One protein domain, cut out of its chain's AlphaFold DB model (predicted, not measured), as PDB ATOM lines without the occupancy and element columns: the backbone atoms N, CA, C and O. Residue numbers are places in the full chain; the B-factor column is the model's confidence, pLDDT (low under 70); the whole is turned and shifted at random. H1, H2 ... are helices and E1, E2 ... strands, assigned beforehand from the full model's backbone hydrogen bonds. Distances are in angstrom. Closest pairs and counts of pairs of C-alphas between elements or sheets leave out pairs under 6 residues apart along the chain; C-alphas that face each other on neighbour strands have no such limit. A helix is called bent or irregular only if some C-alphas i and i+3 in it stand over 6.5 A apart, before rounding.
ATOM      1  N   ALA A   9     152.682 157.218 -39.245       97.75
ATOM      2  CA  ALA A   9     151.500 156.487 -39.679       97.75
ATOM      3  C   ALA A   9     150.343 156.646 -38.688       97.75
ATOM      4  O   ALA A   9     150.522 157.040 -37.538       97.75
ATOM      5  N   SER A  10     149.135 156.326 -39.148       97.69
ATOM      6  CA  SER A  10     147.945 156.303 -38.297       97.69
ATOM      7  C   SER A  10     148.021 155.174 -37.266       97.69
ATOM      8  O   SER A  10     148.429 154.061 -37.588       97.69
ATOM      9  N   ASN A  11     147.544 155.430 -36.051       97.06
ATOM     10  CA  ASN A  11     147.384 154.439 -34.984       97.06
ATOM     11  C   ASN A  11     146.135 153.540 -35.140       97.06
ATOM     12  O   ASN A  11     145.668 152.950 -34.166       97.06
ATOM     13  N   ARG A  12     145.554 153.453 -36.342       96.50
ATOM     14  CA  ARG A  12     144.312 152.716 -36.630       96.50
ATOM     15  C   ARG A  12     144.557 151.529 -37.562       96.50
ATOM     16  O   ARG A  12     145.476 151.550 -38.378       96.50
ATOM     17  N   SER A  13     143.630 150.569 -37.531       95.50
ATOM     18  CA  SER A  13     143.615 149.400 -38.423       95.50
ATOM     19  C   SER A  13     144.893 148.559 -38.276       95.50
ATOM     20  O   SER A  13     145.369 148.382 -37.161       95.50
ATOM     21  N   SER A  14     145.445 148.050 -39.374       96.12
ATOM     22  CA  SER A  14     146.638 147.198 -39.418       96.12
ATOM     23  C   SER A  14     147.969 147.954 -39.318       96.12
ATOM     24  O   SER A  14     149.027 147.340 -39.217       96.12
ATOM     25  N   LEU A  15     147.963 149.291 -39.345       97.25
ATOM     26  CA  LEU A  15     149.204 150.072 -39.328       97.25
ATOM     27  C   LEU A  15     150.010 149.911 -38.030       97.25
ATOM     28  O   LEU A  15     151.223 149.744 -38.144       97.25
ATOM     29  N   PRO A  16     149.403 149.883 -36.824       97.06
ATOM     30  CA  PRO A  16     150.132 149.573 -35.597       97.06
ATOM     31  C   PRO A  16     150.864 148.230 -35.639       97.06
ATOM     32  O   PRO A  16     151.974 148.126 -35.131       97.06
ATOM     33  N   GLU A  17     150.279 147.219 -36.285       97.06
ATOM     34  CA  GLU A  17     150.868 145.879 -36.391       97.06
ATOM     35  C   GLU A  17     152.101 145.873 -37.307       97.06
ATOM     36  O   GLU A  17     153.118 145.253 -36.989       97.06
ATOM     37  N   VAL A  18     152.030 146.586 -38.436       96.31
ATOM     38  CA  VAL A  18     153.132 146.673 -39.409       96.31
ATOM     39  C   VAL A  18     154.244 147.581 -38.895       96.31
ATOM     40  O   VAL A  18     155.420 147.210 -38.927       96.31
ATOM     41  N   VAL A  19     153.881 148.773 -38.418       97.12
ATOM     42  CA  VAL A  19     154.836 149.801 -37.998       97.12
ATOM     43  C   VAL A  19     155.487 149.427 -36.676       97.12
ATOM     44  O   VAL A  19     156.688 149.637 -36.550       97.12
ATOM     45  N   GLY A  20     154.747 148.847 -35.722       95.38
ATOM     46  CA  GLY A  20     155.257 148.519 -34.390       95.38
ATOM     47  C   GLY A  20     156.058 149.676 -33.786       95.38
ATOM     48  O   GLY A  20     155.666 150.838 -33.895       95.38
ATOM     49  N   ASP A  21     157.238 149.359 -33.254       95.06
ATOM     50  CA  ASP A  21     158.194 150.355 -32.762       95.06
ATOM     51  C   ASP A  21     159.103 150.917 -33.870       95.06
ATOM     52  O   ASP A  21     160.036 151.656 -33.583       95.06
ATOM     53  N   GLY A  22     158.875 150.594 -35.142       96.06
ATOM     54  CA  GLY A  22     159.680 151.043 -36.283       96.06
ATOM     55  C   GLY A  22     159.335 152.439 -36.815       96.06
ATOM     56  O   GLY A  22     159.888 152.856 -37.833       96.06
ATOM     57  N   GLY A  23     158.396 153.150 -36.190       97.12
ATOM     58  CA  GLY A  23     157.946 154.471 -36.622       97.12
ATOM     59  C   GLY A  23     157.094 155.179 -35.570       97.12
ATOM     60  O   GLY A  23     156.921 154.688 -34.457       97.12
ATOM     61  N   LEU A  24     156.561 156.346 -35.929       98.00
ATOM     62  CA  LEU A  24     155.663 157.125 -35.079       98.00
ATOM     63  C   LEU A  24     154.206 156.832 -35.447       98.00
ATOM     64  O   LEU A  24     153.781 157.079 -36.576       98.00
ATOM     65  N   LEU A  25     153.435 156.340 -34.479       98.19
ATOM     66  CA  LEU A  25     151.995 156.136 -34.612       98.19
ATOM     67  C   LEU A  25     151.244 157.317 -34.000       98.19
ATOM     68  O   LEU A  25     151.441 157.648 -32.832       98.19
ATOM     69  N   VAL A  26     150.373 157.945 -34.784       98.12
ATOM     70  CA  VAL A  26     149.614 159.132 -34.370       98.12
ATOM     71  C   VAL A  26     148.131 158.983 -34.677       98.12
ATOM     72  O   VAL A  26     147.741 158.237 -35.575       98.12
ATOM     73  N   ASP A  27     147.287 159.731 -33.966       98.00
ATOM     74  CA  ASP A  27     145.891 159.876 -34.380       98.00
ATOM     75  C   ASP A  27     145.831 160.507 -35.784       98.00
ATOM     76  O   ASP A  27     146.518 161.507 -36.023       98.00
ATOM     77  N   PRO A  28     145.003 159.985 -36.709       96.56
ATOM     78  CA  PRO A  28     144.982 160.398 -38.114       96.56
ATOM     79  C   PRO A  28     144.238 161.723 -38.331       96.56
ATOM     80  O   PRO A  28     143.286 161.810 -39.102       96.56
ATOM     81  N   THR A  29     144.664 162.774 -37.637       98.19
ATOM     82  CA  THR A  29     144.169 164.138 -37.830       98.19
ATOM     83  C   THR A  29     145.266 165.004 -38.453       98.19
ATOM     84  O   THR A  29     146.447 164.786 -38.157       98.19
ATOM     85  N   PRO A  30     144.920 166.020 -39.268       98.06
ATOM     86  CA  PRO A  30     145.915 166.901 -39.882       98.06
ATOM     87  C   PRO A  30     146.873 167.537 -38.865       98.06
ATOM     88  O   PRO A  30     148.081 167.570 -39.086       98.06
ATOM     89  N   ALA A  31     146.351 167.971 -37.712       98.25
ATOM     90  CA  ALA A  31     147.145 168.598 -36.659       98.25
ATOM     91  C   ALA A  31     148.184 167.641 -36.050       98.25
ATOM     92  O   ALA A  31     149.325 168.031 -35.815       98.25
ATOM     93  N   LYS A  32     147.808 166.380 -35.811       98.25
ATOM     94  CA  LYS A  32     148.702 165.376 -35.214       98.25
ATOM     95  C   LYS A  32     149.780 164.909 -36.189       98.25
ATOM     96  O   LYS A  32     150.924 164.748 -35.776       98.25
ATOM     97  N   LEU A  33     149.441 164.763 -37.471       97.38
ATOM     98  CA  LEU A  33     150.422 164.468 -38.519       97.38
ATOM     99  C   LEU A  33     151.440 165.606 -38.656       97.38
ATOM    100  O   LEU A  33     152.641 165.353 -38.597       97.38
ATOM    101  N   ALA A  34     150.977 166.856 -38.750       97.38
ATOM    102  CA  ALA A  34     151.860 168.019 -38.841       97.38
ATOM    103  C   ALA A  34     152.786 168.137 -37.619       97.38
ATOM    104  O   ALA A  34     153.991 168.331 -37.772       97.38
ATOM    105  N   ALA A  35     152.245 167.945 -36.410       98.19
ATOM    106  CA  ALA A  35     153.025 167.985 -35.176       98.19
ATOM    107  C   ALA A  35     154.124 166.910 -35.126       98.19
ATOM    108  O   ALA A  35     155.195 167.172 -34.587       98.19
ATOM    109  N   ALA A  36     153.890 165.726 -35.701       98.00
ATOM    110  CA  ALA A  36     154.891 164.662 -35.768       98.00
ATOM    111  C   ALA A  36     155.936 164.882 -36.874       98.00
ATOM    112  O   ALA A  36     157.082 164.465 -36.721       98.00
ATOM    113  N   MET A  37     155.577 165.550 -37.976       98.00
ATOM    114  CA  MET A  37     156.514 165.839 -39.069       98.00
ATOM    115  C   MET A  37     157.621 166.805 -38.651       98.00
ATOM    116  O   MET A  37     158.763 166.614 -39.059       98.00
ATOM    117  N   ILE A  38     157.300 167.819 -37.839       98.00
ATOM    118  CA  ILE A  38     158.260 168.843 -37.401       98.00
ATOM    119  C   ILE A  38     159.525 168.212 -36.793       98.00
ATOM    120  O   ILE A  38     160.586 168.390 -37.386       98.00
ATOM    121  N   PRO A  39     159.455 167.432 -35.695       97.69
ATOM    122  CA  PRO A  39     160.653 166.871 -35.084       97.69
ATOM    123  C   PRO A  39     161.372 165.888 -36.016       97.69
ATOM    124  O   PRO A  39     162.590 165.908 -36.073       97.69
ATOM    125  N   VAL A  40     160.665 165.097 -36.831       97.88
ATOM    126  CA  VAL A  40     161.314 164.187 -37.799       97.88
ATOM    127  C   VAL A  40     162.159 164.946 -38.836       97.88
ATOM    128  O   VAL A  40     163.201 164.457 -39.283       97.88
ATOM    129  N   LEU A  41     161.728 166.150 -39.223       97.81
ATOM    130  CA  LEU A  41     162.444 166.996 -40.175       97.81
ATOM    131  C   LEU A  41     163.562 167.818 -39.517       97.81
ATOM    132  O   LEU A  41     164.587 168.050 -40.156       97.81
ATOM    133  N   THR A  42     163.387 168.253 -38.267       98.25
ATOM    134  CA  THR A  42     164.305 169.201 -37.611       98.25
ATOM    135  C   THR A  42     165.294 168.559 -36.642       98.25
ATOM    136  O   THR A  42     166.358 169.125 -36.420       98.25
ATOM    137  N   ASP A  43     164.969 167.402 -36.070       98.38
ATOM    138  CA  ASP A  43     165.815 166.666 -35.128       98.38
ATOM    139  C   ASP A  43     166.524 165.520 -35.866       98.38
ATOM    140  O   ASP A  43     165.898 164.570 -36.345       98.38
ATOM    141  N   GLN A  44     167.843 165.648 -36.017       98.38
ATOM    142  CA  GLN A  44     168.655 164.657 -36.715       98.38
ATOM    143  C   GLN A  44     168.804 163.358 -35.921       98.38
ATOM    144  O   GLN A  44     168.709 162.289 -36.521       98.38
ATOM    145  N   ASP A  45     168.965 163.434 -34.601       98.50
ATOM    146  CA  ASP A  45     169.165 162.251 -33.764       98.50
ATOM    147  C   ASP A  45     167.896 161.396 -33.738       98.50
ATOM    148  O   ASP A  45     167.954 160.175 -33.918       98.50
ATOM    149  N   LEU A  46     166.731 162.043 -33.612       98.00
ATOM    150  CA  LEU A  46     165.438 161.370 -33.728       98.00
ATOM    151  C   LEU A  46     165.265 160.725 -35.106       98.00
ATOM    152  O   LEU A  46     164.798 159.589 -35.210       98.00
ATOM    153  N   ARG A  47     165.611 161.443 -36.179       98.06
ATOM    154  CA  ARG A  47     165.474 160.934 -37.548       98.06
ATOM    155  C   ARG A  47     166.346 159.700 -37.776       98.06
ATOM    156  O   ARG A  47     165.859 158.724 -38.346       98.06
ATOM    157  N   ASP A  48     167.590 159.730 -37.309       98.19
ATOM    158  CA  ASP A  48     168.537 158.626 -37.449       98.19
ATOM    159  C   ASP A  48     168.119 157.423 -36.586       98.19
ATOM    160  O   ASP A  48     168.248 156.274 -37.015       98.19
ATOM    161  N   ASP A  49     167.546 157.662 -35.402       98.38
ATOM    162  CA  ASP A  49     166.944 156.608 -34.579       98.38
ATOM    163  C   ASP A  49     165.755 155.931 -35.255       98.38
ATOM    164  O   ASP A  49     165.715 154.703 -35.381       98.38
ATOM    165  N   LEU A  50     164.816 156.727 -35.763       98.19
ATOM    166  CA  LEU A  50     163.663 156.207 -36.485       98.19
ATOM    167  C   LEU A  50     164.083 155.456 -37.750       98.19
ATOM    168  O   LEU A  50     163.477 154.437 -38.063       98.19
ATOM    169  N   ALA A  51     165.121 155.907 -38.457       98.25
ATOM    170  CA  ALA A  51     165.658 155.211 -39.622       98.25
ATOM    171  C   ALA A  51     166.179 153.808 -39.268       98.25
ATOM    172  O   ALA A  51     165.825 152.835 -39.943       98.25
ATOM    173  N   ARG A  52     166.958 153.680 -38.182       98.38
ATOM    174  CA  ARG A  52     167.444 152.379 -37.683       98.38
ATOM    175  C   ARG A  52     166.287 151.462 -37.301       98.38
ATOM    176  O   ARG A  52     166.170 150.361 -37.831       98.38
ATOM    177  N   ARG A  53     165.370 151.951 -36.464       98.19
ATOM    178  CA  ARG A  53     164.197 151.183 -36.015       98.19
ATOM    179  C   ARG A  53     163.304 150.757 -37.179       98.19
ATOM    180  O   ARG A  53     162.744 149.662 -37.173       98.19
ATOM    181  N   ALA A  54     163.181 151.599 -38.205       98.06
ATOM    182  CA  ALA A  54     162.408 151.300 -39.402       98.06
ATOM    183  C   ALA A  54     163.018 150.150 -40.224       98.06
ATOM    184  O   ALA A  54     162.262 149.382 -40.827       98.06
ATOM    185  N   LEU A  55     164.351 150.021 -40.248       98.25
ATOM    186  CA  LEU A  55     165.055 148.890 -40.862       98.25
ATOM    187  C   LEU A  55     164.894 147.615 -40.029       98.25
ATOM    188  O   LEU A  55     164.522 146.582 -40.587       98.25
ATOM    189  N   ASP A  56     165.088 147.701 -38.712       97.56
ATOM    190  CA  ASP A  56     164.944 146.559 -37.796       97.56
ATOM    191  C   ASP A  56     163.534 145.961 -37.865       97.56
ATOM    192  O   ASP A  56     163.353 144.748 -37.997       97.56
ATOM    193  N   GLN A  57     162.511 146.818 -37.858       97.69
ATOM    194  CA  GLN A  57     161.131 146.378 -37.997       97.69
ATOM    195  C   GLN A  57     160.861 145.783 -39.384       97.69
ATOM    196  O   GLN A  57     160.191 144.755 -39.481       97.69
ATOM    197  N   ALA A  58     161.393 146.378 -40.459       97.31
ATOM    198  CA  ALA A  58     161.231 145.837 -41.810       97.31
ATOM    199  C   ALA A  58     161.841 144.434 -41.953       97.31
ATOM    200  O   ALA A  58     161.248 143.583 -42.615       97.31
ATOM    201  N   ALA A  59     162.973 144.167 -41.296       96.31
ATOM    202  CA  ALA A  59     163.661 142.877 -41.343       96.31
ATOM    203  C   ALA A  59     162.825 141.710 -40.779       96.31
ATOM    204  O   ALA A  59     163.082 140.547 -41.096       96.31
ATOM    205  N   ARG A  60     161.782 141.996 -39.988       96.00
ATOM    206  CA  ARG A  60     160.842 140.988 -39.466       96.00
ATOM    207  C   ARG A  60     159.900 140.431 -40.538       96.00
ATOM    208  O   ARG A  60     159.298 139.373 -40.329       96.00
ATOM    209  N   PHE A  61     159.770 141.119 -41.671       95.94
ATOM    210  CA  PHE A  61     158.865 140.763 -42.757       95.94
ATOM    211  C   PHE A  61     159.660 140.352 -43.998       95.94
ATOM    212  O   PHE A  61     160.583 141.036 -44.429       95.94
ATOM    213  N   SER A  62     159.290 139.228 -44.614       96.31
ATOM    214  CA  SER A  62     159.850 138.833 -45.907       96.31
ATOM    215  C   SER A  62     158.830 138.075 -46.746       96.31
ATOM    216  O   SER A  62     158.051 137.267 -46.234       96.31
ATOM    217  N   TRP A  63     158.878 138.297 -48.060       96.50
ATOM    218  CA  TRP A  63     158.053 137.560 -49.017       96.50
ATOM    219  C   TRP A  63     158.343 136.062 -49.010       96.50
ATOM    220  O   TRP A  63     157.423 135.269 -49.181       96.50
ATOM    221  N   ARG A  64     159.598 135.665 -48.757       97.75
ATOM    222  CA  ARG A  64     159.968 134.253 -48.612       97.75
ATOM    223  C   ARG A  64     159.186 133.597 -47.476       97.75
ATOM    224  O   ARG A  64     158.510 132.606 -47.718       97.75
ATOM    225  N   LYS A  65     159.215 134.191 -46.277       97.25
ATOM    226  CA  LYS A  65     158.476 133.674 -45.119       97.25
ATOM    227  C   LYS A  65     156.971 133.632 -45.385       97.25
ATOM    228  O   LYS A  65     156.329 132.638 -45.065       97.25
ATOM    229  N   ALA A  66     156.418 134.682 -45.999       97.81
ATOM    230  CA  ALA A  66     155.006 134.710 -46.373       97.81
ATOM    231  C   ALA A  66     154.654 133.547 -47.319       97.81
ATOM    232  O   ALA A  66     153.721 132.798 -47.046       97.81
ATOM    233  N   GLY A  67     155.450 133.338 -48.372       98.25
ATOM    234  CA  GLY A  67     155.264 132.239 -49.320       98.25
ATOM    235  C   GLY A  67     155.387 130.860 -48.672       98.25
ATOM    236  O   GLY A  67     154.534 130.006 -48.893       98.25
ATOM    237  N   GLU A  68     156.397 130.644 -47.828       98.38
ATOM    238  CA  GLU A  68     156.586 129.387 -47.090       98.38
ATOM    239  C   GLU A  68     155.388 129.070 -46.187       98.38
ATOM    240  O   GLU A  68     154.883 127.942 -46.206       98.38
ATOM    241  N   MET A  69     154.895 130.069 -45.447       98.12
ATOM    242  CA  MET A  69     153.713 129.935 -44.593       98.12
ATOM    243  C   MET A  69     152.457 129.621 -45.414       98.12
ATOM    244  O   MET A  69     151.741 128.674 -45.090       98.12
ATOM    245  N   THR A  70     152.212 130.344 -46.509       98.19
ATOM    246  CA  THR A  70     151.068 130.083 -47.398       98.19
ATOM    247  C   THR A  70     151.142 128.686 -48.022       98.19
ATOM    248  O   THR A  70     150.165 127.938 -47.984       98.19
ATOM    249  N   CYS A  71     152.306 128.276 -48.533       98.06
ATOM    250  CA  CYS A  71     152.512 126.934 -49.079       98.06
ATOM    251  C   CYS A  71     152.360 125.832 -48.021       98.06
ATOM    252  O   CYS A  71     152.015 124.703 -48.368       98.06
ATOM    253  N   SER A  72     152.651 126.114 -46.747       97.88
ATOM    254  CA  SER A  72     152.384 125.178 -45.649       97.88
ATOM    255  C   SER A  72     150.888 124.906 -45.515       97.88
ATOM    256  O   SER A  72     150.487 123.745 -45.535       97.88
ATOM    257  N   VAL A  73     150.065 125.960 -45.488       97.56
ATOM    258  CA  VAL A  73     148.601 125.838 -45.399       97.56
ATOM    259  C   VAL A  73     148.031 125.105 -46.614       97.56
ATOM    260  O   VAL A  73     147.202 124.213 -46.465       97.56
ATOM    261  N   TYR A  74     148.510 125.400 -47.827       96.94
ATOM    262  CA  TYR A  74     148.062 124.674 -49.023       96.94
ATOM    263  C   TYR A  74     148.370 123.176 -48.948       96.94
ATOM    264  O   TYR A  74     147.525 122.354 -49.299       96.94
ATOM    265  N   ARG A  75     149.567 122.804 -48.473       96.25
ATOM    266  CA  ARG A  75     149.943 121.394 -48.289       96.25
ATOM    267  C   ARG A  75     149.099 120.714 -47.218       96.25
ATOM    268  O   ARG A  75     148.713 119.568 -47.422       96.25
ATOM    269  N   GLU A  76     148.809 121.410 -46.123       95.12
ATOM    270  CA  GLU A  76     147.944 120.919 -45.050       95.12
ATOM    271  C   GLU A  76     146.546 120.593 -45.587       95.12
ATOM    272  O   GLU A  76     146.117 119.441 -45.502       95.12
ATOM    273  N   VAL A  77     145.898 121.548 -46.259       95.88
ATOM    274  CA  VAL A  77     144.553 121.372 -46.831       95.88
ATOM    275  C   VAL A  77     144.521 120.247 -47.872       95.88
ATOM    276  O   VAL A  77     143.683 119.356 -47.780       95.88
ATOM    277  N   LEU A  78     145.474 120.209 -48.814       94.19
ATOM    278  CA  LEU A  78     145.550 119.139 -49.825       94.19
ATOM    279  C   LEU A  78     145.861 117.758 -49.227       94.19
ATOM    280  O   LEU A  78     145.548 116.732 -49.831       94.19
ATOM    281  N   SER A  79     146.519 117.707 -48.066       88.94
ATOM    282  CA  SER A  79     146.780 116.448 -47.366       88.94
ATOM    283  C   SER A  79     145.565 115.936 -46.591       88.94
ATOM    284  O   SER A  79     145.401 114.719 -46.504       88.94
ATOM    285  N   ALA A  80     144.713 116.842 -46.098       75.75
ATOM    286  CA  ALA A  80     143.456 116.525 -45.424       75.75
ATOM    287  C   ALA A  80     142.370 116.049 -46.410       75.75
ATOM    288  O   ALA A  80     141.668 115.082 -46.119       75.75
ATOM    289  N   ASP A  81     142.315 116.638 -47.613       62.50
ATOM    290  CA  ASP A  81     141.358 116.294 -48.684       62.50
ATOM    291  C   ASP A  81     141.512 114.846 -49.205       62.50
ATOM    292  O   ASP A  81     140.601 114.296 -49.818       62.50
ATOM    293  N   ARG A  82     142.642 114.168 -48.938       59.31
ATOM    294  CA  ARG A  82     142.817 112.744 -49.297       59.31
ATOM    295  C   ARG A  82     141.907 111.787 -48.519       59.31
ATOM    296  O   ARG A  82     141.841 110.618 -48.888       59.31
ATOM    297  N   ASN A  83     141.243 112.256 -47.462       59.66
ATOM    298  CA  ASN A  83     140.343 111.453 -46.633       59.66
ATOM    299  C   ASN A  83     138.859 111.834 -46.792       59.66
ATOM    300  O   ASN A  83     138.017 111.272 -46.094       59.66
TER     301      ASN A  83
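Overview. This is residues 9 to 83 of the 94 residues of the protein "Glycos_transf_1 domain-containing protein" of Nitrolancea hollandica Lb (UniProt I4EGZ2). Two helices, H2 and H3, meet near their ends as an L, with the short helix H1 and the small strand E1 in the angle of the L, and the long helix H4 sticks out as a free arm beyond the far end of H3. That arm makes much of the length; without the stretches that stand free, the body spans 31 by 26 by 9 A. The printed part has 75 residues with four named helices and one named strand, in the order H1, E1, H2, H3, H4, and its class is mostly helix. The whole is extended, with a radius of gyration of the C-alphas of 18.7 A and spans of 62 by 25 by 12 A.

Arrangement. Start at residues 9 to 10, which pair in parallel with residues 25 to 26 of E1, residues 24 to 26; E1 pairs with no named strand. Between them comes H1, residues 15 to 22, and its closest C-alphas to E1, those of Pro 16 and Leu 25, are 6.9 A apart. Go on to H2, residues 30 to 42, where the C-alphas of Val 26 and Lys 32, the closest of E1 and H2, are 6.4 A apart. H2 touches H3, residues 44 to 59, only at the corner by their link, with residues 39 to 41 alone, and the closest C-alphas, those of Val 40 and Arg 47, are 5.3 A apart. Their lines are about perpendicular, at 73 degrees. Farther along H3, find Ala 54, whose C-alpha is 4.2 A from that of Gly 22, the closest pair where H1 and H3 touch. These two run opposite ways at a steep tilt of 56 degrees. H1 and H2 are apart. H4, residues 63 to 83, touches no helix. Every O i to N i+4 pair is within hydrogen-bond range in H3, against 2 of 4 in H1, 7 of 9 in H2 and 15 of 17 in H4.

Along the chain. Find C-alpha 15 at (149.204, 150.072, -39.328), where H1 begins; it is irregular, with C-alphas 18 and 21 9.1 A apart. E1 is 6.4 A long. From C-alpha 30 at (145.915, 166.901, -39.882), H2 runs 18.7 A to Thr 42. H3 runs 22.8 A from Gln 44 to Ala 59. H4, the longest helix, runs 31.6 A from Trp 63 to C-alpha 83 at (140.343, 111.453, -46.633).

Size, cuts and confidence. Look for the two C-alphas farthest apart, those of Thr 42 and Asn 83, at 63.2 A. The printed part has no cut, and its four links between named elements are tight. Residues 41 to 46 and 62 to 83 stand free. The mean pLDDT of the printed part is 95.5, and residues 81 to 83 are under 70.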